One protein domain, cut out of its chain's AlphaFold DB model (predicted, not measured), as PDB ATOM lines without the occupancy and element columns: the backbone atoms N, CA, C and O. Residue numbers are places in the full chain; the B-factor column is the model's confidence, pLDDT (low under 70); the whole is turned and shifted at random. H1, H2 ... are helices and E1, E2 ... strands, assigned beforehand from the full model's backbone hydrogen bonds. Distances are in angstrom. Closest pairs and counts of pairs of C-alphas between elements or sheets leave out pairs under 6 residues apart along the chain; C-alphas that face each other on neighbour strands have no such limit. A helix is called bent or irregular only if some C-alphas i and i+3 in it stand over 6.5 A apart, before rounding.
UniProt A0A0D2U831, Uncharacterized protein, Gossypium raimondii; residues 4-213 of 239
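Overview. This is residues 4 to 213 of the 239 residues of an uncharacterized protein of Gossypium raimondii (UniProt A0A0D2U831). A narrow, twisted sheet of three strands has helices packed on both faces, and its hairpin E2 and E3 runs on past short E1 as a long two-stranded arm. H2 and H3 are on one face and H6 covers part of the other, while H1 and H7 pair beside this body, off the sheet. The 210 printed residues hold seven named helices and three named strands, H1 H2 E1 H3 H4 H5 E2 E3 H6 H7 along the chain; the sheet, E1 E2 E3, is antiparallel and the class mixed. The whole is compact, with a radius of gyration of the C-alphas of 18.2 A and spans of 51 by 50 by 38 A.

Along the chain. Find C-alpha 4 at (187.500, 346.304, 257.372), where H1 begins; it covers residues 4 to 19, with a kink of 61 degrees near residue 13, and is irregular, C-alphas 14 and 17 being 8.3 A apart. Read on through H2, residues 44 to 56, E1, 59 to 64, and H3, 65 to 76. H4, residues 82 to 94, is irregular, with C-alphas 83 and 86 7.3 A apart; H5 covers 97 to 110. E2, residues 116 to 130, starts at (200.471, 371.705, 244.123) and is 41.5 A long; E3, 134 to 148, is 43.2 A. H6 covers residues 156 to 169. H7, residues 196 to 211, 23.9 A long, ends at (209.537, 350.800, 261.797) and is only just irregular: C-alphas 196 and 199 are 6.6 A apart.

Arrangement. Look first at inner strand E2: N 61 and O 119 of E1 and E2 are 2.9 A apart, and N 122 and O 141 of E2 and E3 2.8 A, within hydrogen-bond range. The sheet and its helices make three layers, helices on both faces: H2, H3 and H5 on one, H6 on the other. H2 stands up from the sheet at a height of 11.2 A; H6 runs along the strands at 9.8 A. H4 only grazes the sheet with residues 91 to 94. H3 touches H5, closest at C-alphas 76 and 97, 5.9 A. H4 touches H2 with residues 86 to 90 alone, closest at C-alphas 86 and 47, 6.3 A. H7 touches H1 with residues 201 to 208 alone, closest at C-alphas 208 and 13, 5.4 A. Every O i to N i+4 pair is within hydrogen-bond range in H2, H3, H5 and H6; H1 has 10 of 12, H4 6 of 9, H7 11 of 12.

Size, cuts and confidence. The C-alphas farthest apart, those of Pro 132 and Pro 213, are 59.1 A apart. The printed part has no cut. The links H1 to H2 and H6 to H7 are long, and in the latter residues 189 to 194 stand free. The mean pLDDT of the printed part is 74.9; residues 4 to 30, 126 to 138 and 172 to 213 are under 70 in this model.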
ATOM      1  N   MET A   4     187.136 345.114 258.131       53.78
ATOM      2  CA  MET A   4     187.500 346.304 257.372       53.78
ATOM      3  C   MET A   4     188.473 347.210 258.134       53.78
ATOM      4  O   MET A   4     189.418 347.716 257.540       53.78
ATOM      5  N   LEU A   5     188.282 347.374 259.446       54.19
ATOM      6  CA  LEU A   5     189.182 348.167 260.283       54.19
ATOM      7  C   LEU A   5     190.542 347.480 260.422       54.19
ATOM      8  O   LEU A   5     191.557 348.157 260.376       54.19
ATOM      9  N   SER A   6     190.582 346.149 260.546       56.56
ATOM     10  CA  SER A   6     191.852 345.416 260.579       56.56
ATOM     11  C   SER A   6     192.621 345.551 259.269       56.56
ATOM     12  O   SER A   6     193.794 345.884 259.304       56.56
ATOM     13  N   TYR A   7     191.950 345.410 258.120       59.22
ATOM     14  CA  TYR A   7     192.590 345.602 256.816       59.22
ATOM     15  C   TYR A   7     193.091 347.042 256.623       59.22
ATOM     16  O   TYR A   7     194.215 347.256 256.185       59.22
ATOM     17  N   GLN A   8     192.284 348.039 257.000       57.31
ATOM     18  CA  GLN A   8     192.691 349.446 256.969       57.31
ATOM     19  C   GLN A   8     193.891 349.714 257.881       57.31
ATOM     20  O   GLN A   8     194.802 350.424 257.471       57.31
ATOM     21  N   LEU A   9     193.909 349.139 259.088       61.84
ATOM     22  CA  LEU A   9     195.025 349.262 260.025       61.84
ATOM     23  C   LEU A   9     196.280 348.559 259.516       61.84
ATOM     24  O   LEU A   9     197.357 349.114 259.663       61.84
ATOM     25  N   ASP A  10     196.168 347.390 258.892       63.84
ATOM     26  CA  ASP A  10     197.325 346.666 258.361       63.84
ATOM     27  C   ASP A  10     197.914 347.381 257.143       63.84
ATOM     28  O   ASP A  10     199.128 347.545 257.046       63.84
ATOM     29  N   VAL A  11     197.078 347.906 256.245       59.22
ATOM     30  CA  VAL A  11     197.562 348.744 255.141       59.22
ATOM     31  C   VAL A  11     198.169 350.042 255.677       59.22
ATOM     32  O   VAL A  11     199.218 350.472 255.212       59.22
ATOM     33  N   PHE A  12     197.573 350.647 256.702       60.72
ATOM     34  CA  PHE A  12     198.131 351.834 257.346       60.72
ATOM     35  C   PHE A  12     199.459 351.552 258.072       60.72
ATOM     36  O   PHE A  12     200.387 352.344 257.983       60.72
ATOM     37  N   ARG A  13     199.601 350.416 258.754       62.75
ATOM     38  CA  ARG A  13     200.850 350.014 259.420       62.75
ATOM     39  C   ARG A  13     201.989 349.777 258.443       62.75
ATOM     40  O   ARG A  13     203.129 350.052 258.784       62.75
ATOM     41  N   ASN A  14     201.681 349.259 257.258       61.41
ATOM     42  CA  ASN A  14     202.694 348.905 256.267       61.41
ATOM     43  C   ASN A  14     202.972 350.044 255.272       61.41
ATOM     44  O   ASN A  14     204.084 350.166 254.775       61.41
ATOM     45  N   PHE A  15     201.980 350.896 254.999       57.44
ATOM     46  CA  PHE A  15     202.029 351.884 253.914       57.44
ATOM     47  C   PHE A  15     201.536 353.285 254.329       57.44
ATOM     48  O   PHE A  15     201.455 354.198 253.503       57.44
ATOM     49  N   GLY A  16     201.195 353.483 255.606       51.56
ATOM     50  CA  GLY A  16     200.560 354.696 256.126       51.56
ATOM     51  C   GLY A  16     201.369 355.966 255.903       51.56
ATOM     52  O   GLY A  16     200.794 356.996 255.577       51.56
ATOM     53  N   GLY A  17     202.696 355.926 255.976       51.62
ATOM     54  CA  GLY A  17     203.498 357.116 255.652       51.62
ATOM     55  C   GLY A  17     203.902 357.268 254.197       51.62
ATOM     56  O   GLY A  17     204.369 358.349 253.868       51.62
ATOM     57  N   LEU A  18     203.687 356.266 253.339       46.28
ATOM     58  CA  LEU A  18     203.908 356.397 251.894       46.28
ATOM     59  C   LEU A  18     202.752 357.145 251.218       46.28
ATOM     60  O   LEU A  18     202.952 357.833 250.222       46.28
ATOM     61  N   PHE A  19     201.531 357.009 251.751       43.91
ATOM     62  CA  PHE A  19     200.339 357.438 251.019       43.91
ATOM     63  C   PHE A  19     199.139 357.858 251.856       43.91
ATOM     64  O   PHE A  19     198.212 358.458 251.339       43.91
ATOM     65  N   LEU A  20     199.094 357.521 253.138       49.28
ATOM     66  CA  LEU A  20     197.941 357.780 253.993       49.28
ATOM     67  C   LEU A  20     198.419 358.473 255.253       49.28
ATOM     68  O   LEU A  20     198.168 357.980 256.351       49.28
ATOM     69  N   LYS A  21     199.127 359.609 255.127       48.03
ATOM     70  CA  LYS A  21     199.412 360.409 256.323       48.03
ATOM     71  C   LYS A  21     198.100 360.526 257.117       48.03
ATOM     72  O   LYS A  21     197.051 360.779 256.515       48.03
ATOM     73  N   PRO A  22     198.139 360.339 258.448       46.34
ATOM     74  CA  PRO A  22     196.956 360.206 259.314       46.34
ATOM     75  C   PRO A  22     195.972 361.365 259.201       46.34
ATOM     76  O   PRO A  22     194.835 361.268 259.649       46.34
ATOM     77  N   LEU A  23     196.417 362.455 258.587       45.19
ATOM     78  CA  LEU A  23     195.634 363.614 258.241       45.19
ATOM     79  C   LEU A  23     194.325 363.190 257.548       45.19
ATOM     80  O   LEU A  23     193.279 363.645 257.980       45.19
ATOM     81  N   GLY A  24     194.294 362.225 256.623       44.69
ATOM     82  CA  GLY A  24     193.056 361.823 255.922       44.69
ATOM     83  C   GLY A  24     191.990 361.074 256.745       44.69
ATOM     84  O   GLY A  24     190.811 361.102 256.392       44.69
ATOM     85  N   LEU A  25     192.358 360.390 257.832       51.28
ATOM     86  CA  LEU A  25     191.480 359.435 258.521       51.28
ATOM     87  C   LEU A  25     191.026 359.989 259.874       51.28
ATOM     88  O   LEU A  25     191.477 359.549 260.930       51.28
ATOM     89  N   HIS A  26     190.103 360.956 259.857       54.94
ATOM     90  CA  HIS A  26     189.419 361.335 261.090       54.94
ATOM     91  C   HIS A  26     188.453 360.202 261.487       54.94
ATOM     92  O   HIS A  26     187.623 359.801 260.668       54.94
ATOM     93  N   PRO A  27     188.509 359.687 262.730       52.53
ATOM     94  CA  PRO A  27     187.758 358.500 263.154       52.53
ATOM     95  C   PRO A  27     186.240 358.675 263.041       52.53
ATOM     96  O   PRO A  27     185.529 357.712 262.773       52.53
ATOM     97  N   ASP A  28     185.760 359.910 263.193       55.38
ATOM     98  CA  ASP A  28     184.344 360.244 263.008       55.38
ATOM     99  C   ASP A  28     184.030 360.788 261.600       55.38
ATOM    100  O   ASP A  28     182.863 360.842 261.219       55.38
ATOM    101  N   TYR A  29     185.050 361.196 260.826       63.75
ATOM    102  CA  TYR A  29     184.906 361.953 259.569       63.75
ATOM    103  C   TYR A  29     185.925 361.481 258.507       63.75
ATOM    104  O   TYR A  29     186.876 362.195 258.182       63.75
ATOM    105  N   PRO A  30     185.779 360.253 257.982       64.38
ATOM    106  CA  PRO A  30     186.760 359.668 257.068       64.38
ATOM    107  C   PRO A  30     186.941 360.529 255.809       64.38
ATOM    108  O   PRO A  30     185.963 360.994 255.227       64.38
ATOM    109  N   PHE A  31     188.194 360.725 255.384       71.00
ATOM    110  CA  PHE A  31     188.589 361.520 254.210       71.00
ATOM    111  C   PHE A  31     188.189 362.999 254.275       71.00
ATOM    112  O   PHE A  31     188.023 363.649 253.244       71.00
ATOM    113  N   ILE A  32     188.060 363.551 255.489       71.88
ATOM    114  CA  ILE A  32     187.880 364.995 255.689       71.88
ATOM    115  C   ILE A  32     189.085 365.800 255.194       71.88
ATOM    116  O   ILE A  32     188.906 366.904 254.697       71.88
ATOM    117  N   ASN A  33     190.296 365.248 255.283       76.12
ATOM    118  CA  ASN A  33     191.503 365.883 254.764       76.12
ATOM    119  C   ASN A  33     191.947 365.229 253.450       76.12
ATOM    120  O   ASN A  33     191.793 364.012 253.298       76.12
ATOM    121  N   PRO A  34     192.533 366.005 252.520       79.69
ATOM    122  CA  PRO A  34     193.107 365.440 251.309       79.69
ATOM    123  C   PRO A  34     194.274 364.511 251.639       79.69
ATOM    124  O   PRO A  34     195.096 364.781 252.512       79.69
ATOM    125  N   ILE A  35     194.395 363.423 250.902       81.56
ATOM    126  CA  ILE A  35     195.562 362.558 250.969       81.56
ATOM    127  C   ILE A  35     196.745 363.290 250.329       81.56
ATOM    128  O   ILE A  35     196.661 363.667 249.167       81.56
ATOM    129  N   LYS A  36     197.854 363.463 251.053       81.31
ATOM    130  CA  LYS A  36     199.102 363.936 250.447       81.31
ATOM    131  C   LYS A  36     199.793 362.768 249.754       81.31
ATOM    132  O   LYS A  36     200.244 361.842 250.425       81.31
ATOM    133  N   PHE A  37     199.869 362.824 248.432       84.19
ATOM    134  CA  PHE A  37     200.559 361.828 247.629       84.19
ATOM    135  C   PHE A  37     202.070 362.061 247.678       84.19
ATOM    136  O   PHE A  37     202.534 363.182 247.467       84.19
ATOM    137  N   GLN A  38     202.838 360.998 247.904       81.19
ATOM    138  CA  GLN A  38     204.288 361.005 247.731       81.19
ATOM    139  C   GLN A  38     204.655 360.022 246.622       81.19
ATOM    140  O   GLN A  38     204.208 358.877 246.628       81.19
ATOM    141  N   PHE A  39     205.438 360.486 245.645       80.31
ATOM    142  CA  PHE A  39     205.919 359.635 244.561       80.31
ATOM    143  C   PHE A  39     206.960 358.661 245.114       80.31
ATOM    144  O   PHE A  39     208.027 359.061 245.568       80.31
ATOM    145  N   GLY A  40     206.598 357.382 245.111       81.44
ATOM    146  CA  GLY A  40     207.348 356.260 245.665       81.44
ATOM    147  C   GLY A  40     206.673 354.951 245.259       81.44
ATOM    148  O   GLY A  40     205.844 354.949 244.354       81.44
ATOM    149  N   GLU A  41     206.994 353.834 245.909       80.62
ATOM    150  CA  GLU A  41     206.387 352.545 245.559       80.62
ATOM    151  C   GLU A  41     204.856 352.562 245.716       80.62
ATOM    152  O   GLU A  41     204.329 352.902 246.780       80.62
ATOM    153  N   PHE A  42     204.133 352.167 244.660       84.00
ATOM    154  CA  PHE A  42     202.680 352.021 244.680       84.00
ATOM    155  C   PHE A  42     202.275 350.536 244.549       84.00
ATOM    156  O   PHE A  42     202.000 350.040 243.445       84.00
ATOM    157  N   PRO A  43     202.227 349.793 245.667       83.50
ATOM    158  CA  PRO A  43     201.950 348.362 245.659       83.50
ATOM    159  C   PRO A  43     200.508 348.042 245.242       83.50
ATOM    160  O   PRO A  43     199.606 348.888 245.201       83.50
ATOM    161  N   GLU A  44     200.276 346.779 244.898       85.62
ATOM    162  CA  GLU A  44     198.987 346.316 244.385       85.62
ATOM    163  C   GLU A  44     197.864 346.402 245.435       85.62
ATOM    164  O   GLU A  44     196.714 346.703 245.105       85.62
ATOM    165  N   GLU A  45     198.189 346.215 246.705       81.88
ATOM    166  CA  GLU A  45     197.276 346.319 247.839       81.88
ATOM    167  C   GLU A  45     196.717 347.740 247.969       81.88
ATOM    168  O   GLU A  45     195.508 347.920 248.165       81.88
ATOM    169  N   LEU A  46     197.568 348.760 247.775       78.88
ATOM    170  CA  LEU A  46     197.140 350.161 247.767       78.88
ATOM    171  C   LEU A  46     196.203 350.454 246.599       78.88
ATOM    172  O   LEU A  46     195.249 351.213 246.766       78.88
ATOM    173  N   LYS A  47     196.402 349.813 245.440       86.19
ATOM    174  CA  LYS A  47     195.486 349.941 244.298       86.19
ATOM    175  C   LYS A  47     194.087 349.449 244.638       86.19
ATOM    176  O   LYS A  47     193.111 350.157 244.383       86.19
ATOM    177  N   TRP A  48     193.977 348.259 245.217       82.69
ATOM    178  CA  TRP A  48     192.679 347.694 245.586       82.69
ATOM    179  C   TRP A  48     192.017 348.457 246.727       82.69
ATOM    180  O   TRP A  48     190.807 348.683 246.697       82.69
ATOM    181  N   MET A  49     192.805 348.927 247.693       82.06
ATOM    182  CA  MET A  49     192.293 349.807 248.734       82.06
ATOM    183  C   MET A  49     191.776 351.121 248.139       82.06
ATOM    184  O   MET A  49     190.664 351.523 248.457       82.06
ATOM    185  N   PHE A  50     192.532 351.782 247.262       83.44
ATOM    186  CA  PHE A  50     192.102 353.039 246.655       83.44
ATOM    187  C   PHE A  50     190.821 352.868 245.829       83.44
ATOM    188  O   PHE A  50     189.888 353.666 245.949       83.44
ATOM    189  N   TRP A  51     190.726 351.779 245.060       84.75
ATOM    190  CA  TRP A  51     189.493 351.391 244.377       84.75
ATOM    191  C   TRP A  51     188.323 351.274 245.360       84.75
ATOM    192  O   TRP A  51     187.285 351.903 245.179       84.75
ATOM    193  N   TYR A  52     188.506 350.518 246.440       83.56
ATOM    194  CA  TYR A  52     187.469 350.307 247.444       83.56
ATOM    195  C   TYR A  52     187.043 351.611 248.129       83.56
ATOM    196  O   TYR A  52     185.852 351.896 248.256       83.56
ATOM    197  N   LEU A  53     188.006 352.434 248.544       81.50
ATOM    198  CA  LEU A  53     187.735 353.693 249.226       81.50
ATOM    199  C   LEU A  53     186.992 354.665 248.309       81.50
ATOM    200  O   LEU A  53     186.015 355.270 248.748       81.50
ATOM    201  N   THR A  54     187.385 354.763 247.035       85.50
ATOM    202  CA  THR A  54     186.671 355.593 246.052       85.50
ATOM    203  C   THR A  54     185.269 355.061 245.751       85.50
ATOM    204  O   THR A  54     184.402 355.834 245.380       85.50
ATOM    205  N   HIS A  55     184.962 353.782 245.988       83.06
ATOM    206  CA  HIS A  55     183.584 353.272 245.897       83.06
ATOM    207  C   HIS A  55     182.696 353.697 247.072       83.06
ATOM    208  O   HIS A  55     181.466 353.699 246.965       83.06
ATOM    209  N   LEU A  56     183.294 354.074 248.199       81.38
ATOM    210  CA  LEU A  56     182.565 354.484 249.393       81.38
ATOM    211  C   LEU A  56     182.497 356.001 249.544       81.38
ATOM    212  O   LEU A  56     181.432 356.509 249.912       81.38
ATOM    213  N   PHE A  57     183.586 356.691 249.207       84.00
ATOM    214  CA  PHE A  57     183.814 358.106 249.467       84.00
ATOM    215  C   PHE A  57     184.348 358.836 248.232       84.00
ATOM    216  O   PHE A  57     185.036 358.270 247.389       84.00
ATOM    217  N   HIS A  58     184.069 360.131 248.164       87.69
ATOM    218  CA  HIS A  58     184.840 361.081 247.382       87.69
ATOM    219  C   HIS A  58     186.149 361.370 248.116       87.69
ATOM    220  O   HIS A  58     186.129 361.748 249.290       87.69
ATOM    221  N   ILE A  59     187.273 361.216 247.425       88.69
ATOM    222  CA  ILE A  59     188.605 361.332 248.021       88.69
ATOM    223  C   ILE A  59     189.356 362.453 247.324       88.69
ATOM    224  O   ILE A  59     189.508 362.434 246.105       88.69
ATOM    225  N   GLY A  60     189.832 363.426 248.097       90.31
ATOM    226  CA  GLY A  60     190.794 364.404 247.606       90.31
ATOM    227  C   GLY A  60     192.207 363.864 247.739       90.31
ATOM    228  O   GLY A  60     192.558 363.351 248.799       90.31
ATOM    229  N   ILE A  61     193.007 363.994 246.689       90.69
ATOM    230  CA  ILE A  61     194.444 363.729 246.727       90.69
ATOM    231  C   ILE A  61     195.174 364.980 246.263       90.69
ATOM    232  O   ILE A  61     194.862 365.546 245.216       90.69
ATOM    233  N   GLU A  62     196.139 365.397 247.062       91.75
ATOM    234  CA  GLU A  62     197.094 366.441 246.759       91.75
ATOM    235  C   GLU A  62     198.348 365.829 246.130       91.75
ATOM    236  O   GLU A  62     198.938 364.905 246.689       91.75
ATOM    237  N   PHE A  63     198.766 366.371 244.990       92.31
ATOM    238  CA  PHE A  63     199.989 365.993 244.294       92.31
ATOM    239  C   PHE A  63     200.925 367.189 244.169       92.31
ATOM    240  O   PHE A  63     200.474 368.309 243.902       92.31
ATOM    241  N   PHE A  64     202.229 366.925 244.257       91.62
ATOM    242  CA  PHE A  64     203.226 367.847 243.733       91.62
ATOM    243  C   PHE A  64     203.177 367.790 242.203       91.62
ATOM    244  O   PHE A  64     203.319 366.732 241.586       91.62
ATOM    245  N   MET A  65     202.880 368.929 241.588       91.25
ATOM    246  CA  MET A  65     202.528 369.015 240.177       91.25
ATOM    247  C   MET A  65     203.686 368.646 239.235       91.25
ATOM    248  O   MET A  65     203.415 367.912 238.283       91.25
ATOM    249  N   PRO A  66     204.948 369.060 239.480       90.38
ATOM    250  CA  PRO A  66     206.081 368.640 238.652       90.38
ATOM    251  C   PRO A  66     206.265 367.119 238.605       90.38
ATOM    252  O   PRO A  66     206.414 366.556 237.520       90.38
ATOM    253  N   ASP A  67     206.169 366.442 239.752       92.44
ATOM    254  CA  ASP A  67     206.312 364.984 239.818       92.44
ATOM    255  C   ASP A  67     205.163 364.280 239.094       92.44
ATOM    256  O   ASP A  67     205.388 363.336 238.337       92.44
ATOM    257  N   LEU A  68     203.929 364.772 239.261       94.06
ATOM    258  CA  LEU A  68     202.764 364.221 238.570       94.06
ATOM    259  C   LEU A  68     202.870 364.383 237.049       94.06
ATOM    260  O   LEU A  68     202.563 363.444 236.313       94.06
ATOM    261  N   GLN A  69     203.317 365.546 236.573       92.06
ATOM    262  CA  GLN A  69     203.540 365.794 235.148       92.06
ATOM    263  C   GLN A  69     204.631 364.886 234.581       92.06
ATOM    264  O   GLN A  69     204.442 364.288 233.517       92.06
ATOM    265  N   HIS A  70     205.752 364.758 235.293       92.38
ATOM    266  CA  HIS A  70     206.834 363.871 234.895       92.38
ATOM    267  C   HIS A  70     206.347 362.420 234.817       92.38
ATOM    268  O   HIS A  70     206.473 361.784 233.771       92.38
ATOM    269  N   PHE A  71     205.697 361.932 235.877       95.50
ATOM    270  CA  PHE A  71     205.134 360.588 235.927       95.50
ATOM    271  C   PHE A  71     204.166 360.317 234.769       95.50
ATOM    272  O   PHE A  71     204.301 359.300 234.093       95.50
ATOM    273  N   LEU A  72     203.209 361.214 234.511       95.81
ATOM    274  CA  LEU A  72     202.230 361.025 233.438       95.81
ATOM    275  C   LEU A  72     202.881 361.004 232.055       95.81
ATOM    276  O   LEU A  72     202.488 360.192 231.223       95.81
ATOM    277  N   THR A  73     203.893 361.845 231.828       94.25
ATOM    278  CA  THR A  73     204.654 361.853 230.571       94.25
ATOM    279  C   THR A  73     205.319 360.499 230.329       94.25
ATOM    280  O   THR A  73     205.164 359.924 229.253       94.25
ATOM    281  N   MET A  74     205.985 359.946 231.349       95.44
ATOM    282  CA  MET A  74     206.591 358.613 231.269       95.44
ATOM    283  C   MET A  74     205.527 357.522 231.078       95.44
ATOM    284  O   MET A  74     205.673 356.644 230.230       95.44
ATOM    285  N   ALA A  75     204.416 357.603 231.815       95.75
ATOM    286  CA  ALA A  75     203.362 356.594 231.802       95.75
ATOM    287  C   ALA A  75     202.564 356.539 230.486       95.75
ATOM    288  O   ALA A  75     202.090 355.469 230.099       95.75
ATOM    289  N   VAL A  76     202.419 357.660 229.767       96.00
ATOM    290  CA  VAL A  76     201.843 357.683 228.408       96.00
ATOM    291  C   VAL A  76     202.724 356.895 227.434       96.00
ATOM    292  O   VAL A  76     202.215 356.132 226.613       96.00
ATOM    293  N   CYS A  77     204.046 357.008 227.571       94.88
ATOM    294  CA  CYS A  77     205.012 356.257 226.769       94.88
ATOM    295  C   CYS A  77     205.185 354.794 227.225       94.88
ATOM    296  O   CYS A  77     205.870 354.027 226.552       94.88
ATOM    297  N   ASN A  78     204.525 354.374 228.311       92.81
ATOM    298  CA  ASN A  78     204.746 353.096 229.006       92.81
ATOM    299  C   ASN A  78     206.189 352.923 229.520       92.81
ATOM    300  O   ASN A  78     206.716 351.808 229.577       92.81
ATOM    301  N   GLU A  79     206.832 354.039 229.859       94.88
ATOM    302  CA  GLU A  79     208.190 354.122 230.401       94.88
ATOM    303  C   GLU A  79     208.180 354.463 231.902       94.88
ATOM    304  O   GLU A  79     209.202 354.842 232.471       94.88
ATOM    305  N   GLU A  80     207.028 354.352 232.572       93.00
ATOM    306  CA  GLU A  80     206.951 354.539 234.015       93.00
ATOM    307  C   GLU A  80     207.754 353.475 234.775       93.00
ATOM    308  O   GLU A  80     207.842 352.309 234.374       93.00
ATOM    309  N   ALA A  81     208.297 353.877 235.926       90.88
ATOM    310  CA  ALA A  81     208.985 352.967 236.829       90.88
ATOM    311  C   ALA A  81     208.077 351.766 237.192       90.88
ATOM    312  O   ALA A  81     206.870 351.959 237.406       90.88
ATOM    313  N   PRO A  82     208.601 350.523 237.255       90.12
ATOM    314  CA  PRO A  82     207.805 349.329 237.547       90.12
ATOM    315  C   PRO A  82     206.937 349.451 238.804       90.12
ATOM    316  O   PRO A  82     205.791 348.993 238.804       90.12
ATOM    317  N   GLU A  83     207.457 350.126 239.827       88.56
ATOM    318  CA  GLU A  83     206.826 350.371 241.124       88.56
ATOM    319  C   GLU A  83     205.600 351.296 241.021       88.56
ATOM    320  O   GLU A  83     204.745 351.309 241.904       88.56
ATOM    321  N   MET A  84     205.471 352.039 239.916       90.25
ATOM    322  CA  MET A  84     204.414 353.025 239.673       90.25
ATOM    323  C   MET A  84     203.364 352.575 238.652       90.25
ATOM    324  O   MET A  84     202.367 353.266 238.419       90.25
ATOM    325  N   LYS A  85     203.499 351.368 238.090       93.00
ATOM    326  CA  LYS A  85     202.529 350.805 237.130       93.00
ATOM    327  C   LYS A  85     201.109 350.744 237.682       93.00
ATOM    328  O   LYS A  85     200.132 350.903 236.948       93.00
ATOM    329  N   ASN A  86     200.964 350.483 238.976       92.44
ATOM    330  CA  ASN A  86     199.652 350.411 239.611       92.44
ATOM    331  C   ASN A  86     199.005 351.794 239.761       92.44
ATOM    332  O   ASN A  86     197.789 351.891 239.595       92.44
ATOM    333  N   LEU A  87     199.788 352.856 239.965       92.19
ATOM    334  CA  LEU A  87     199.278 354.225 239.909       92.19
ATOM    335  C   LEU A  87     198.733 354.549 238.513       92.19
ATOM    336  O   LEU A  87     197.606 355.026 238.386       92.19
ATOM    337  N   ALA A  88     199.489 354.214 237.461       94.81
ATOM    338  CA  ALA A  88     199.053 354.417 236.078       94.81
ATOM    339  C   ALA A  88     197.738 353.672 235.792       94.81
ATOM    340  O   ALA A  88     196.825 354.224 235.176       94.81
ATOM    341  N   LYS A  89     197.606 352.430 236.283       94.12
ATOM    342  CA  LYS A  89     196.364 351.644 236.177       94.12
ATOM    343  C   LYS A  89     195.177 352.332 236.849       94.12
ATOM    344  O   LYS A  89     194.096 352.328 236.272       94.12
ATOM    345  N   ILE A  90     195.364 352.920 238.031       92.12
ATOM    346  CA  ILE A  90     194.291 353.637 238.736       92.12
ATOM    347  C   ILE A  90     193.866 354.868 237.962       92.12
ATOM    348  O   ILE A  90     192.674 355.053 237.744       92.12
ATOM    349  N   LEU A  91     194.812 355.701 237.525       94.06
ATOM    350  CA  LEU A  91     194.476 356.911 236.776       94.06
ATOM    351  C   LEU A  91     193.711 356.567 235.489       94.06
ATOM    352  O   LEU A  91     192.708 357.222 235.197       94.06
ATOM    353  N   LYS A  92     194.100 355.473 234.809       93.81
ATOM    354  CA  LYS A  92     193.400 354.903 233.641       93.81
ATOM    355  C   LYS A  92     191.962 354.462 233.927       93.81
ATOM    356  O   LYS A  92     191.170 354.390 232.991       93.81
ATOM    357  N   TRP A  93     191.595 354.166 235.176       90.56
ATOM    358  CA  TRP A  93     190.201 353.861 235.513       90.56
ATOM    359  C   TRP A  93     189.293 355.079 235.406       90.56
ATOM    360  O   TRP A  93     188.118 354.906 235.107       90.56
ATOM    361  N   PHE A  94     189.816 356.282 235.642       90.56
ATOM    362  CA  PHE A  94     189.036 357.517 235.600       90.56
ATOM    363  C   PHE A  94     189.086 358.158 234.213       90.56
ATOM    364  O   PHE A  94     188.040 358.456 233.642       90.56
ATOM    365  N   TYR A  95     190.287 358.317 233.651       91.88
ATOM    366  CA  TYR A  95     190.498 358.867 232.312       91.88
ATOM    367  C   TYR A  95     191.737 358.258 231.642       91.88
ATOM    368  O   TYR A  95     192.666 357.853 232.344       91.88
ATOM    369  N   PRO A  96     191.806 358.238 230.296       95.38
ATOM    370  CA  PRO A  96     193.053 357.965 229.578       95.38
ATOM    371  C   PRO A  96     194.199 358.865 230.069       95.38
ATOM    372  O   PRO A  96     193.966 360.009 230.462       95.38
ATOM    373  N   LEU A  97     195.438 358.366 230.060       95.75
ATOM    374  CA  LEU A  97     196.580 359.116 230.607       95.75
ATOM    375  C   LEU A  97     196.876 360.390 229.812       95.75
ATOM    376  O   LEU A  97     197.242 361.404 230.393       95.75
ATOM    377  N   GLU A  98     196.652 360.360 228.504       95.06
ATOM    378  CA  GLU A  98     196.785 361.510 227.613       95.06
ATOM    379  C   GLU A  98     195.829 362.630 228.038       95.06
ATOM    380  O   GLU A  98     196.207 363.794 228.121       95.06
ATOM    381  N   TYR A  99     194.607 362.256 228.426       94.38
ATOM    382  CA  TYR A  99     193.620 363.205 228.925       94.38
ATOM    383  C   TYR A  99     194.044 363.825 230.265       94.38
ATOM    384  O   TYR A  99     193.818 365.011 230.504       94.38
ATOM    385  N   TRP A 100     194.699 363.054 231.139       95.31
ATOM    386  CA  TRP A 100     195.294 363.593 232.364       95.31
ATOM    387  C   TRP A 100     196.382 364.629 232.072       95.31
ATOM    388  O   TRP A 100     196.394 365.683 232.712       95.31
ATOM    389  N   VAL A 101     197.257 364.360 231.098       93.94
ATOM    390  CA  VAL A 101     198.291 365.310 230.658       93.94
ATOM    391  C   VAL A 101     197.650 366.606 230.166       93.94
ATOM    392  O   VAL A 101     198.030 367.678 230.638       93.94
ATOM    393  N   ASP A 102     196.635 366.517 229.305       92.88
ATOM    394  CA  ASP A 102     195.930 367.685 228.765       92.88
ATOM    395  C   ASP A 102     195.280 368.533 229.869       92.88
ATOM    396  O   ASP A 102     195.423 369.761 229.888       92.88
ATOM    397  N   MET A 103     194.608 367.888 230.832       91.19
ATOM    398  CA  MET A 103     193.999 368.579 231.974       91.19
ATOM    399  C   MET A 103     195.041 369.324 232.816       91.19
ATOM    400  O   MET A 103     194.824 370.481 233.184       91.19
ATOM    401  N   LEU A 104     196.183 368.696 233.107       91.25
ATOM    402  CA  LEU A 104     197.252 369.333 233.881       91.25
ATOM    403  C   LEU A 104     197.943 370.454 233.106       91.25
ATOM    404  O   LEU A 104     198.264 371.486 233.697       91.25
ATOM    405  N   MET A 105     198.159 370.279 231.802       88.94
ATOM    406  CA  MET A 105     198.709 371.323 230.940       88.94
ATOM    407  C   MET A 105     197.815 372.561 230.938       88.94
ATOM    408  O   MET A 105     198.313 373.678 231.073       88.94
ATOM    409  N   PHE A 106     196.499 372.376 230.829       88.81
ATOM    410  CA  PHE A 106     195.551 373.484 230.855       88.81
ATOM    411  C   PHE A 106     195.622 374.278 232.166       88.81
ATOM    412  O   PHE A 106     195.634 375.508 232.137       88.81
ATOM    413  N   GLU A 107     195.721 373.599 233.310       86.75
ATOM    414  CA  GLU A 107     195.873 374.271 234.605       86.75
ATOM    415  C   GLU A 107     197.232 374.962 234.759       86.75
ATOM    416  O   GLU A 107     197.293 376.090 235.253       86.75
ATOM    417  N   PHE A 108     198.311 374.347 234.272       82.31
ATOM    418  CA  PHE A 108     199.644 374.953 234.282       82.31
ATOM    419  C   PHE A 108     199.698 376.246 233.455       82.31
ATOM    420  O   PHE A 108     200.270 377.246 233.888       82.31
ATOM    421  N   LEU A 109     199.057 376.260 232.281       85.44
ATOM    422  CA  LEU A 109     199.005 377.434 231.404       85.44
ATOM    423  C   LEU A 109     198.254 378.617 232.028       85.44
ATOM    424  O   LEU A 109     198.563 379.767 231.713       85.44
ATOM    425  N   LYS A 110     197.290 378.366 232.923       87.44
ATOM    426  CA  LYS A 110     196.587 379.438 233.645       87.44
ATOM    427  C   LYS A 110     197.480 380.127 234.669       87.44
ATOM    428  O   LYS A 110     197.322 381.325 234.902       87.44
ATOM    429  N   ASN A 111     198.373 379.380 235.315       83.38
ATOM    430  CA  ASN A 111     199.268 379.913 236.330       83.38
ATOM    431  C   ASN A 111     200.518 379.037 236.463       83.38
ATOM    432  O   ASN A 111     200.499 378.012 237.132       83.38
ATOM    433  N   THR A 112     201.635 379.491 235.903       80.56
ATOM    434  CA  THR A 112     202.903 378.743 235.876       80.56
ATOM    435  C   THR A 112     203.612 378.648 237.226       80.56
ATOM    436  O   THR A 112     204.619 377.959 237.348       80.56
ATOM    437  N   ARG A 113     203.123 379.363 238.243       82.56
ATOM    438  CA  ARG A 113     203.711 379.384 239.588       82.56
ATOM    439  C   ARG A 113     203.081 378.363 240.535       82.56
ATOM    440  O   ARG A 113     203.511 378.278 241.682       82.56
ATOM    441  N   VAL A 114     202.048 377.642 240.100       83.56
ATOM    442  CA  VAL A 114     201.428 376.596 240.921       83.56
ATOM    443  C   VAL A 114     202.385 375.419 241.059       83.56
ATOM    444  O   VAL A 114     203.040 375.023 240.097       83.56
ATOM    445  N   GLN A 115     202.460 374.868 242.263       89.62
ATOM    446  CA  GLN A 115     203.320 373.726 242.569       89.62
ATOM    447  C   GLN A 115     202.520 372.517 243.035       89.62
ATOM    448  O   GLN A 115     202.983 371.390 242.899       89.62
ATOM    449  N   TRP A 116     201.306 372.739 243.536       92.50
ATOM    450  CA  TRP A 116     200.471 371.705 244.123       92.50
ATOM    451  C   TRP A 116     199.102 371.682 243.465       92.50
ATOM    452  O   TRP A 116     198.554 372.713 243.061       92.50
ATOM    453  N   ILE A 117     198.532 370.490 243.356       93.88
ATOM    454  CA  ILE A 117     197.220 370.286 242.755       93.88
ATOM    455  C   ILE A 117     196.404 369.315 243.588       93.88
ATOM    456  O   ILE A 117     196.882 368.247 243.958       93.88
ATOM    457  N   VAL A 118     195.151 369.678 243.853       94.12
ATOM    458  CA  VAL A 118     194.190 368.768 244.474       94.12
ATOM    459  C   VAL A 118     193.247 368.230 243.415       94.12
ATOM    460  O   VAL A 118     192.503 368.977 242.771       94.12
ATOM    461  N   ILE A 119     193.248 366.909 243.285       94.81
ATOM    462  CA  ILE A 119     192.358 366.152 242.415       94.81
ATOM    463  C   ILE A 119     191.353 365.418 243.296       94.81
ATOM    464  O   ILE A 119     191.720 364.739 244.253       94.81
ATOM    465  N   ILE A 120     190.072 365.560 242.975       93.88
ATOM    466  CA  ILE A 120     188.988 364.859 243.659       93.88
ATOM    467  C   ILE A 120     188.618 363.658 242.815       93.88
ATOM    468  O   ILE A 120     188.211 363.812 241.666       93.88
ATOM    469  N   PHE A 121     188.732 362.476 243.398       92.75
ATOM    470  CA  PHE A 121     188.243 361.228 242.838       92.75
ATOM    471  C   PHE A 121     186.849 360.999 243.396       92.75
ATOM    472  O   PHE A 121     186.672 360.796 244.602       92.75
ATOM    473  N   TYR A 122     185.836 361.119 242.541       88.44
ATOM    474  CA  TYR A 122     184.457 361.034 242.979       88.44
ATOM    475  C   TYR A 122     184.022 359.585 243.121       88.44
ATOM    476  O   TYR A 122     184.340 358.729 242.293       88.44
ATOM    477  N   LYS A 123     183.199 359.353 244.143       86.25
ATOM    478  CA  LYS A 123     182.429 358.132 244.263       86.25
ATOM    479  C   LYS A 123     181.647 357.859 242.977       86.25
ATOM    480  O   LYS A 123     180.863 358.731 242.583       86.25
ATOM    481  N   PRO A 124     181.808 356.676 242.349       82.25
ATOM    482  CA  PRO A 124     181.062 356.322 241.154       82.25
ATOM    483  C   PRO A 124     179.559 356.443 241.391       82.25
ATOM    484  O   PRO A 124     179.017 355.940 242.380       82.25
ATOM    485  N   GLN A 125     178.876 357.109 240.466       71.38
ATOM    486  CA  GLN A 125     177.421 357.109 240.430       71.38
ATOM    487  C   GLN A 125     176.958 355.930 239.581       71.38
ATOM    488  O   GLN A 125     177.373 355.775 238.431       71.38
ATOM    489  N   TYR A 126     176.105 355.095 240.166       69.56
ATOM    490  CA  TYR A 126     175.480 353.984 239.464       69.56
ATOM    491  C   TYR A 126     174.216 354.479 238.782       69.56
ATOM    492  O   TYR A 126     173.349 355.072 239.428       69.56
ATOM    493  N   PHE A 127     174.094 354.214 237.489       65.50
ATOM    494  CA  PHE A 127     172.877 354.493 236.742       65.50
ATOM    495  C   PHE A 127     172.410 353.240 236.016       65.50
ATOM    496  O   PHE A 127     173.202 352.402 235.578       65.50
ATOM    497  N   MET A 128     171.091 353.116 235.908       63.00
ATOM    498  CA  MET A 128     170.465 352.106 235.070       63.00
ATOM    499  C   MET A 128     170.218 352.714 233.697       63.00
ATOM    500  O   MET A 128     169.457 353.675 233.565       63.00
ATOM    501  N   GLN A 129     170.857 352.162 232.670       58.16
ATOM    502  CA  GLN A 129     170.458 352.437 231.298       58.16
ATOM    503  C   GLN A 129     169.251 351.566 230.955       58.16
ATOM    504  O   GLN A 129     169.342 350.338 230.883       58.16
ATOM    505  N   ASN A 130     168.111 352.218 230.731       52.12
ATOM    506  CA  ASN A 130     166.885 351.567 230.280       52.12
ATOM    507  C   ASN A 130     166.943 351.371 228.758       52.12
ATOM    508  O   ASN A 130     166.395 352.166 227.997       52.12
ATOM    509  N   GLY A 131     167.660 350.333 228.325       63.47
ATOM    510  CA  GLY A 131     167.639 349.805 226.958       63.47
ATOM    511  C   GLY A 131     166.921 348.447 226.878       63.47
ATOM    512  O   GLY A 131     166.364 347.992 227.876       63.47
ATOM    513  N   PRO A 132     166.955 347.752 225.722       56.00
ATOM    514  CA  PRO A 132     166.393 346.400 225.575       56.00
ATOM    515  C   PRO A 132     167.040 345.355 226.508       56.00
ATOM    516  O   PRO A 132     166.452 344.307 226.754       56.00
ATOM    517  N   ALA A 133     168.213 345.661 227.069       55.59
ATOM    518  CA  ALA A 133     168.753 345.027 228.264       55.59
ATOM    519  C   ALA A 133     169.059 346.123 229.294       55.59
ATOM    520  O   ALA A 133     169.753 347.089 228.973       55.59
ATOM    521  N   THR A 134     168.550 345.988 230.520       54.44
ATOM    522  CA  THR A 134     168.911 346.878 231.630       54.44
ATOM    523  C   THR A 134     170.388 346.680 231.948       54.44
ATOM    524  O   THR A 134     170.776 345.634 232.468       54.44
ATOM    525  N   GLN A 135     171.224 347.664 231.618       56.28
ATOM    526  CA  GLN A 135     172.642 347.647 231.968       56.28
ATOM    527  C   GLN A 135     172.873 348.568 233.164       56.28
ATOM    528  O   GLN A 135     172.506 349.745 233.144       56.28
ATOM    529  N   LEU A 136     173.466 348.005 234.218       61.88
ATOM    530  CA  LEU A 136     173.997 348.774 235.333       61.88
ATOM    531  C   LEU A 136     175.375 349.289 234.915       61.88
ATOM    532  O   LEU A 136     176.271 348.491 234.645       61.88
ATOM    533  N   ALA A 137     175.538 350.604 234.863       62.56
ATOM    534  CA  ALA A 137     176.820 351.229 234.579       62.56
ATOM    535  C   ALA A 137     177.257 352.084 235.769       62.56
ATOM    536  O   ALA A 137     176.442 352.712 236.448       62.56
ATOM    537  N   SER A 138     178.564 352.100 236.015       66.81
ATOM    538  CA  SER A 138     179.217 353.016 236.942       66.81
ATOM    539  C   SER A 138     180.290 353.766 236.180       66.81
ATOM    540  O   SER A 138     181.181 353.139 235.606       66.81
ATOM    541  N   LEU A 139     180.215 355.091 236.180       73.44
ATOM    542  CA  LEU A 139     181.262 355.918 235.599       73.44
ATOM    543  C   LEU A 139     182.104 356.489 236.742       73.44
ATOM    544  O   LEU A 139     181.603 357.347 237.476       73.44
ATOM    545  N   PRO A 140     183.340 355.999 236.949       84.25
ATOM    546  CA  PRO A 140     184.286 356.704 237.797       84.25
ATOM    547  C   PRO A 140     184.558 358.075 237.175       84.25
ATOM    548  O   PRO A 140     184.623 358.223 235.955       84.25
ATOM    549  N   SER A 141     184.682 359.092 238.015       87.69
ATOM    550  CA  SER A 141     184.987 360.443 237.560       87.69
ATOM    551  C   SER A 141     185.925 361.125 238.534       87.69
ATOM    552  O   SER A 141     185.955 360.823 239.729       87.69
ATOM    553  N   SER A 142     186.723 362.037 238.007       91.62
ATOM    554  CA  SER A 142     187.647 362.830 238.800       91.62
ATOM    555  C   SER A 142     187.724 364.244 238.256       91.62
ATOM    556  O   SER A 142     187.400 364.499 237.098       91.62
ATOM    557  N   TRP A 143     188.115 365.191 239.099       91.88
ATOM    558  CA  TRP A 143     188.215 366.587 238.688       91.88
ATOM    559  C   TRP A 143     189.331 367.305 239.428       91.88
ATOM    560  O   TRP A 143     189.552 367.063 240.616       91.88
ATOM    561  N   ILE A 144     189.999 368.225 238.736       92.31
ATOM    562  CA  ILE A 144     190.947 369.139 239.366       92.31
ATOM    563  C   ILE A 144     190.145 370.169 240.158       92.31
ATOM    564  O   ILE A 144     189.501 371.051 239.590       92.31
ATOM    565  N   HIS A 145     190.153 370.052 241.483       91.81
ATOM    566  CA  HIS A 145     189.408 370.968 242.342       91.81
ATOM    567  C   HIS A 145     190.033 372.355 242.354       91.81
ATOM    568  O   HIS A 145     189.333 373.350 242.160       91.81
ATOM    569  N   LYS A 146     191.340 372.414 242.622       91.44
ATOM    570  CA  LYS A 146     192.090 373.663 242.727       91.44
ATOM    571  C   LYS A 146     193.595 373.395 242.655       91.44
ATOM    572  O   LYS A 146     194.064 372.323 243.044       91.44
ATOM    573  N   THR A 147     194.331 374.388 242.172       92.69
ATOM    574  CA  THR A 147     195.792 374.455 242.206       92.69
ATOM    575  C   THR A 147     196.260 375.432 243.282       92.69
ATOM    576  O   THR A 147     195.582 376.419 243.591       92.69
ATOM    577  N   TYR A 148     197.416 375.145 243.870       90.06
ATOM    578  CA  TYR A 148     197.976 375.869 245.005       90.06
ATOM    579  C   TYR A 148     199.461 376.167 244.768       90.06
ATOM    580  O   TYR A 148     200.161 375.451 244.044       90.06
ATOM    581  N   PHE A 149     199.934 377.275 245.339       88.94
ATOM    582  CA  PHE A 149     201.350 377.657 245.296       88.94
ATOM    583  C   PHE A 149     202.176 376.850 246.302       88.94
ATOM    584  O   PHE A 149     203.286 376.443 245.990       88.94
ATOM    585  N   GLU A 150     201.603 376.598 247.473       87.94
ATOM    586  CA  GLU A 150     202.169 375.808 248.566       87.94
ATOM    587  C   GLU A 150     201.244 374.620 248.849       87.94
ATOM    588  O   GLU A 150     200.143 374.543 248.292       87.94
ATOM    589  N   GLU A 151     201.682 373.695 249.701       86.38
ATOM    590  CA  GLU A 151     200.829 372.596 250.150       86.38
ATOM    591  C   GLU A 151     199.566 373.148 250.817       86.38
ATOM    592  O   GLU A 151     199.604 374.124 251.571       86.38
ATOM    593  N   VAL A 152     198.431 372.486 250.605       84.56
ATOM    594  CA  VAL A 152     197.151 372.859 251.217       84.56
ATOM    595  C   VAL A 152     197.252 372.875 252.740       84.56
ATOM    596  O   VAL A 152     196.583 373.673 253.392       84.56
ATOM    597  N   TYR A 153     198.106 372.026 253.310       80.12
ATOM    598  CA  TYR A 153     198.348 371.951 254.747       80.12
ATOM    599  C   TYR A 153     199.064 373.175 255.334       80.12
ATOM    600  O   TYR A 153     198.872 373.450 256.517       80.12
ATOM    601  N   GLU A 154     199.824 373.925 254.532       82.69
ATOM    602  CA  GLU A 154     200.517 375.146 254.979       82.69
ATOM    603  C   GLU A 154     199.540 376.321 255.132       82.69
ATOM    604  O   GLU A 154     199.736 377.221 255.951       82.69
ATOM    605  N   ASN A 155     198.421 376.292 254.401       82.31
ATOM    606  CA  ASN A 155     197.389 377.315 254.475       82.31
ATOM    607  C   ASN A 155     196.107 376.778 255.128       82.31
ATOM    608  O   ASN A 155     195.233 376.193 254.485       82.31
ATOM    609  N   LEU A 156     195.941 377.075 256.420       77.50
ATOM    610  CA  LEU A 156     194.769 376.675 257.211       77.50
ATOM    611  C   LEU A 156     193.426 377.097 256.592       77.50
ATOM    612  O   LEU A 156     192.426 376.401 256.774       77.50
ATOM    613  N   PHE A 157     193.368 378.224 255.877       81.50
ATOM    614  CA  PHE A 157     192.137 378.681 255.234       81.50
ATOM    615  C   PHE A 157     191.770 377.798 254.037       81.50
ATOM    616  O   PHE A 157     190.622 377.358 253.910       81.50
ATOM    617  N   ASP A 158     192.744 377.500 253.179       84.56
ATOM    618  CA  ASP A 158     192.560 376.606 252.039       84.56
ATOM    619  C   ASP A 158     192.241 375.173 252.490       84.56
ATOM    620  O   ASP A 158     191.315 374.562 251.944       84.56
ATOM    621  N   LEU A 159     192.913 374.678 253.537       83.25
ATOM    622  CA  LEU A 159     192.618 373.381 254.146       83.25
ATOM    623  C   LEU A 159     191.173 373.313 254.649       83.25
ATOM    624  O   LEU A 159     190.433 372.415 254.253       83.25
ATOM    625  N   LYS A 160     190.725 374.286 255.453       78.12
ATOM    626  CA  LYS A 160     189.345 374.328 255.974       78.12
ATOM    627  C   LYS A 160     188.304 374.379 254.856       78.12
ATOM    628  O   LYS A 160     187.252 373.738 254.943       78.12
ATOM    629  N   LYS A 161     188.575 375.137 253.789       83.88
ATOM    630  CA  LYS A 161     187.682 375.220 252.626       83.88
ATOM    631  C   LYS A 161     187.578 373.874 251.906       83.88
ATOM    632  O   LYS A 161     186.473 373.477 251.530       83.88
ATOM    633  N   LEU A 162     188.694 373.166 251.752       85.81
ATOM    634  CA  LEU A 162     188.721 371.839 251.146       85.81
ATOM    635  C   LEU A 162     188.046 370.786 252.036       85.81
ATOM    636  O   LEU A 162     187.223 370.021 251.541       85.81
ATOM    637  N   GLN A 163     188.303 370.795 253.347       80.44
ATOM    638  CA  GLN A 163     187.631 369.923 254.315       80.44
ATOM    639  C   GLN A 163     186.111 370.100 254.278       80.44
ATOM    640  O   GLN A 163     185.365 369.119 254.242       80.44
ATOM    641  N   LYS A 164     185.643 371.357 254.228       78.62
ATOM    642  CA  LYS A 164     184.221 371.681 254.057       78.62
ATOM    643  C   LYS A 164     183.668 371.035 252.795       78.62
ATOM    644  O   LYS A 164     182.635 370.371 252.846       78.62
ATOM    645  N   TYR A 165     184.356 371.232 251.673       85.12
ATOM    646  CA  TYR A 165     183.945 370.692 250.384       85.12
ATOM    647  C   TYR A 165     183.859 369.159 250.414       85.12
ATOM    648  O   TYR A 165     182.824 368.603 250.046       85.12
ATOM    649  N   LEU A 166     184.891 368.482 250.930       83.75
ATOM    650  CA  LEU A 166     184.940 367.023 251.070       83.75
ATOM    651  C   LEU A 166     183.821 366.489 251.976       83.75
ATOM    652  O   LEU A 166     183.160 365.513 251.617       83.75
ATOM    653  N   CYS A 167     183.545 367.145 253.108       77.38
ATOM    654  CA  CYS A 167     182.438 366.769 253.996       77.38
ATOM    655  C   CYS A 167     181.074 366.895 253.316       77.38
ATOM    656  O   CYS A 167     180.225 366.015 253.478       77.38
ATOM    657  N   GLN A 168     180.876 367.968 252.547       77.69
ATOM    658  CA  GLN A 168     179.625 368.237 251.841       77.69
ATOM    659  C   GLN A 168     179.359 367.198 250.750       77.69
ATOM    660  O   GLN A 168     178.276 366.612 250.721       77.69
ATOM    661  N   ILE A 169     180.339 366.923 249.880       83.88
ATOM    662  CA  ILE A 169     180.150 365.952 248.791       83.88
ATOM    663  C   ILE A 169     179.996 364.522 249.322       83.88
ATOM    664  O   ILE A 169     179.220 363.748 248.770       83.88
ATOM    665  N   ASN A 170     180.651 364.186 250.440       80.38
ATOM    666  CA  ASN A 170     180.489 362.891 251.102       80.38
ATOM    667  C   ASN A 170     179.237 362.788 251.985       80.38
ATOM    668  O   ASN A 170     178.955 361.707 252.500       80.38
ATOM    669  N   LYS A 171     178.479 363.879 252.171       75.75
ATOM    670  CA  LYS A 171     177.309 363.950 253.068       75.75
ATOM    671  C   LYS A 171     177.622 363.505 254.505       75.75
ATOM    672  O   LYS A 171     176.761 362.960 255.189       75.75
ATOM    673  N   ILE A 172     178.859 363.732 254.949       68.31
ATOM    674  CA  ILE A 172     179.323 363.355 256.290       68.31
ATOM    675  C   ILE A 172     178.789 364.354 257.315       68.31
ATOM    676  O   ILE A 172     178.323 363.960 258.382       68.31
ATOM    677  N   ILE A 173     178.838 365.649 256.982       63.72
ATOM    678  CA  ILE A 173     178.314 366.716 257.832       63.72
ATOM    679  C   ILE A 173     177.441 367.644 256.976       63.72
ATOM    680  O   ILE A 173     177.913 368.131 255.944       63.72
ATOM    681  N   PRO A 174     176.176 367.880 257.370       56.25
ATOM    682  CA  PRO A 174     175.298 368.827 256.693       56.25
ATOM    683  C   PRO A 174     175.897 370.240 256.661       56.25
ATOM    684  O   PRO A 174     176.542 370.680 257.619       56.25
ATOM    685  N   SER A 175     175.664 370.970 255.568       57.09
ATOM    686  CA  SER A 175     176.167 372.338 255.363       57.09
ATOM    687  C   SER A 175     175.772 373.310 256.471       57.09
ATOM    688  O   SER A 175     176.492 374.273 256.722       57.09
ATOM    689  N   GLU A 176     174.645 373.042 257.121       55.16
ATOM    690  CA  GLU A 176     174.005 373.864 258.146       55.16
ATOM    691  C   GLU A 176     174.749 373.806 259.486       55.16
ATOM    692  O   GLU A 176     174.580 374.691 260.319       55.16
ATOM    693  N   ILE A 177     175.569 372.769 259.697       53.16
ATOM    694  CA  ILE A 177     176.322 372.542 260.941       53.16
ATOM    695  C   ILE A 177     177.738 373.132 260.841       53.16
ATOM    696  O   ILE A 177     178.439 373.260 261.844       53.16
ATOM    697  N   TRP A 178     178.179 373.519 259.640       55.72
ATOM    698  CA  TRP A 178     179.498 374.117 259.479       55.72
ATOM    699  C   TRP A 178     179.567 375.487 260.149       55.72
ATOM    700  O   TRP A 178     178.675 376.308 259.916       55.72
ATOM    701  N   PRO A 179     180.636 375.777 260.913       53.69
ATOM    702  CA  PRO A 179     180.845 377.115 261.437       53.69
ATOM    703  C   PRO A 179     180.804 378.144 260.303       53.69
ATOM    704  O   PRO A 179     181.349 377.933 259.211       53.69
ATOM    705  N   SER A 180     180.128 379.266 260.543       50.41
ATOM    706  CA  SER A 180     180.146 380.399 259.625       50.41
ATOM    707  C   SER A 180     181.506 381.101 259.701       50.41
ATOM    708  O   SER A 180     181.909 381.555 260.774       50.41
ATOM    709  N   GLY A 181     182.191 381.244 258.565       53.88
ATOM    710  CA  GLY A 181     183.447 381.998 258.469       53.88
ATOM    711  C   GLY A 181     184.699 381.205 258.869       53.88
ATOM    712  O   GLY A 181     184.789 380.011 258.605       53.88
ATOM    713  N   GLU A 182     185.681 381.890 259.464       52.50
ATOM    714  CA  GLU A 182     187.030 381.375 259.782       52.50
ATOM    715  C   GLU A 182     187.109 380.539 261.075       52.50
ATOM    716  O   GLU A 182     188.188 380.094 261.484       52.50
ATOM    717  N   SER A 183     185.975 380.311 261.737       49.56
ATOM    718  CA  SER A 183     185.919 379.621 263.025       49.56
ATOM    719  C   SER A 183     186.452 378.187 262.921       49.56
ATOM    720  O   SER A 183     186.184 377.459 261.965       49.56
ATOM    721  N   SER A 184     187.283 377.794 263.892       49.16
ATOM    722  CA  SER A 184     187.773 376.419 264.022       49.16
ATOM    723  C   SER A 184     186.606 375.493 264.262       49.16
ATOM    724  O   SER A 184     185.690 375.805 265.030       49.16
ATOM    725  N   ALA A 185     186.617 374.376 263.563       50.03
ATOM    726  CA  ALA A 185     185.442 373.565 263.500       50.03
ATOM    727  C   ALA A 185     185.474 372.473 264.580       50.03
ATOM    728  O   ALA A 185     186.555 372.107 265.036       50.03
ATOM    729  N   PRO A 186     184.321 371.975 265.069       48.22
ATOM    730  CA  PRO A 186     184.270 371.138 266.273       48.22
ATOM    731  C   PRO A 186     185.139 369.868 266.256       48.22
ATOM    732  O   PRO A 186     185.406 369.309 267.317       48.22
ATOM    733  N   TRP A 187     185.556 369.391 265.081       53.62
ATOM    734  CA  TRP A 187     186.462 368.243 264.902       53.62
ATOM    735  C   TRP A 187     187.948 368.604 264.841       53.62
ATOM    736  O   TRP A 187     188.781 367.721 265.004       53.62
ATOM    737  N   ASP A 188     188.289 369.882 264.668       48.44
ATOM    738  CA  ASP A 188     189.659 370.386 264.843       48.44
ATOM    739  C   ASP A 188     190.041 370.458 266.336       48.44
ATOM    740  O   ASP A 188     191.203 370.652 266.692       48.44
ATOM    741  N   VAL A 189     189.058 370.308 267.230       47.38
ATOM    742  CA  VAL A 189     189.232 370.313 268.682       47.38
ATOM    743  C   VAL A 189     189.426 368.875 269.162       47.38
ATOM    744  O   VAL A 189     188.577 368.017 268.916       47.38
ATOM    745  N   GLN A 190     190.522 368.603 269.880       53.16
ATOM    746  CA  GLN A 190     190.703 367.336 270.597       53.16
ATOM    747  C   GLN A 190     189.462 367.050 271.453       53.16
ATOM    748  O   GLN A 190     189.185 367.757 272.425       53.16
ATOM    749  N   ARG A 191     188.702 366.012 271.088       49.31
ATOM    750  CA  ARG A 191     187.581 365.543 271.902       49.31
ATOM    751  C   ARG A 191     188.130 364.976 273.206       49.31
ATOM    752  O   ARG A 191     188.967 364.080 273.191       49.31
ATOM    753  N   ASN A 192     187.640 365.506 274.323       53.75
ATOM    754  CA  ASN A 192     187.838 364.934 275.647       53.75
ATOM    755  C   ASN A 192     186.487 364.404 276.153       53.75
ATOM    756  O   ASN A 192     185.592 365.216 276.400       53.75
ATOM    757  N   PRO A 193     186.320 363.078 276.322       56.12
ATOM    758  CA  PRO A 193     187.314 362.020 276.107       56.12
ATOM    759  C   PRO A 193     187.535 361.667 274.617       56.12
ATOM    760  O   PRO A 193     186.641 361.895 273.796       56.12
ATOM    761  N   PRO A 194     188.704 361.097 274.267       59.09
ATOM    762  CA  PRO A 194     189.008 360.644 272.912       59.09
ATOM    763  C   PRO A 194     188.102 359.488 272.470       59.09
ATOM    764  O   PRO A 194     187.591 358.723 273.293       59.09
ATOM    765  N   THR A 195     187.904 359.336 271.159       56.56
ATOM    766  CA  THR A 195     187.098 358.231 270.618       56.56
ATOM    767  C   THR A 195     187.840 356.891 270.738       56.56
ATOM    768  O   THR A 195     189.074 356.870 270.736       56.56
ATOM    769  N   PRO A 196     187.133 355.743 270.797       54.62
ATOM    770  CA  PRO A 196     187.760 354.427 270.993       54.62
ATOM    771  C   PRO A 196     188.843 354.068 269.961       54.62
ATOM    772  O   PRO A 196     189.751 353.297 270.262       54.62
ATOM    773  N   TYR A 197     188.768 354.638 268.753       50.69
ATOM    774  CA  TYR A 197     189.699 354.378 267.652       50.69
ATOM    775  C   TYR A 197     190.897 355.343 267.613       50.69
ATOM    776  O   TYR A 197     191.895 355.032 266.967       50.69
ATOM    777  N   GLN A 198     190.845 356.490 268.311       55.38
ATOM    778  CA  GLN A 198     191.959 357.455 268.329       55.38
ATOM    779  C   GLN A 198     193.233 356.857 268.922       55.38
ATOM    780  O   GLN A 198     194.318 357.093 268.396       55.38
ATOM    781  N   ASN A 199     193.105 356.054 269.980       61.19
ATOM    782  CA  ASN A 199     194.256 355.392 270.591       61.19
ATOM    783  C   ASN A 199     194.869 354.355 269.639       61.19
ATOM    784  O   ASN A 199     196.081 354.349 269.463       61.19
ATOM    785  N   GLN A 200     194.038 353.571 268.944       59.12
ATOM    786  CA  GLN A 200     194.498 352.561 267.982       59.12
ATOM    787  C   GLN A 200     195.211 353.187 266.775       59.12
ATOM    788  O   GLN A 200     196.249 352.691 266.350       59.12
ATOM    789  N   LEU A 201     194.694 354.300 266.240       54.38
ATOM    790  CA  LEU A 201     195.351 355.041 265.157       54.38
ATOM    791  C   LEU A 201     196.680 355.647 265.609       54.38
ATOM    792  O   LEU A 201     197.653 355.610 264.863       54.38
ATOM    793  N   LYS A 202     196.737 356.188 266.832       60.69
ATOM    794  CA  LYS A 202     197.965 356.751 267.407       60.69
ATOM    795  C   LYS A 202     199.030 355.675 267.632       60.69
ATOM    796  O   LYS A 202     200.197 355.913 267.341       60.69
ATOM    797  N   GLU A 203     198.629 354.504 268.119       64.38
ATOM    798  CA  GLU A 203     199.502 353.336 268.270       64.38
ATOM    799  C   GLU A 203     200.029 352.854 266.918       64.38
ATOM    800  O   GLU A 203     201.240 352.735 266.764       64.38
ATOM    801  N   ALA A 204     199.155 352.676 265.920       55.09
ATOM    802  CA  ALA A 204     199.556 352.290 264.566       55.09
ATOM    803  C   ALA A 204     200.485 353.329 263.914       55.09
ATOM    804  O   ALA A 204     201.403 352.966 263.184       55.09
ATOM    805  N   LEU A 205     200.282 354.622 264.207       53.34
ATOM    806  CA  LEU A 205     201.198 355.675 263.782       53.34
ATOM    807  C   LEU A 205     202.582 355.457 264.373       53.34
ATOM    808  O   LEU A 205     203.562 355.413 263.642       53.34
ATOM    809  N   ASN A 206     202.650 355.355 265.699       61.22
ATOM    810  CA  ASN A 206     203.906 355.218 266.421       61.22
ATOM    811  C   ASN A 206     204.653 353.956 265.979       61.22
ATOM    812  O   ASN A 206     205.862 354.018 265.793       61.22
ATOM    813  N   GLU A 207     203.927 352.857 265.761       62.53
ATOM    814  CA  GLU A 207     204.445 351.605 265.208       62.53
ATOM    815  C   GLU A 207     205.075 351.834 263.827       62.53
ATOM    816  O   GLU A 207     206.242 351.504 263.624       62.53
ATOM    817  N   TYR A 208     204.357 352.489 262.909       53.44
ATOM    818  CA  TYR A 208     204.892 352.851 261.597       53.44
ATOM    819  C   TYR A 208     206.153 353.729 261.709       53.44
ATOM    820  O   TYR A 208     207.186 353.372 261.156       53.44
ATOM    821  N   TRP A 209     206.123 354.821 262.483       51.56
ATOM    822  CA  TRP A 209     207.291 355.698 262.681       51.56
ATOM    823  C   TRP A 209     208.487 354.981 263.314       51.56
ATOM    824  O   TRP A 209     209.620 355.312 262.988       51.56
ATOM    825  N   SER A 210     208.251 354.009 264.199       64.00
ATOM    826  CA  SER A 210     209.319 353.198 264.795       64.00
ATOM    827  C   SER A 210     209.904 352.157 263.840       64.00
ATOM    828  O   SER A 210     211.028 351.710 264.052       64.00
ATOM    829  N   ASN A 211     209.148 351.785 262.804       56.91
ATOM    830  CA  ASN A 211     209.537 350.800 261.797       56.91
ATOM    831  C   ASN A 211     210.108 351.441 260.523       56.91
ATOM    832  O   ASN A 211     210.696 350.732 259.710       56.91
ATOM    833  N   ILE A 212     209.953 352.756 260.337       47.53
ATOM    834  CA  ILE A 212     210.677 353.500 259.307       47.53
ATOM    835  C   ILE A 212     212.143 353.637 259.756       47.53
ATOM    836  O   ILE A 212     212.387 354.240 260.804       47.53
ATOM    837  N   PRO A 213     213.121 353.129 258.983       47.06
ATOM    838  CA  PRO A 213     214.536 353.423 259.211       47.06
ATOM    839  C   PRO A 213     214.773 354.941 259.183       47.06
ATOM    840  O   PRO A 213     214.059 355.645 258.467       47.06
TER     841      PRO A 213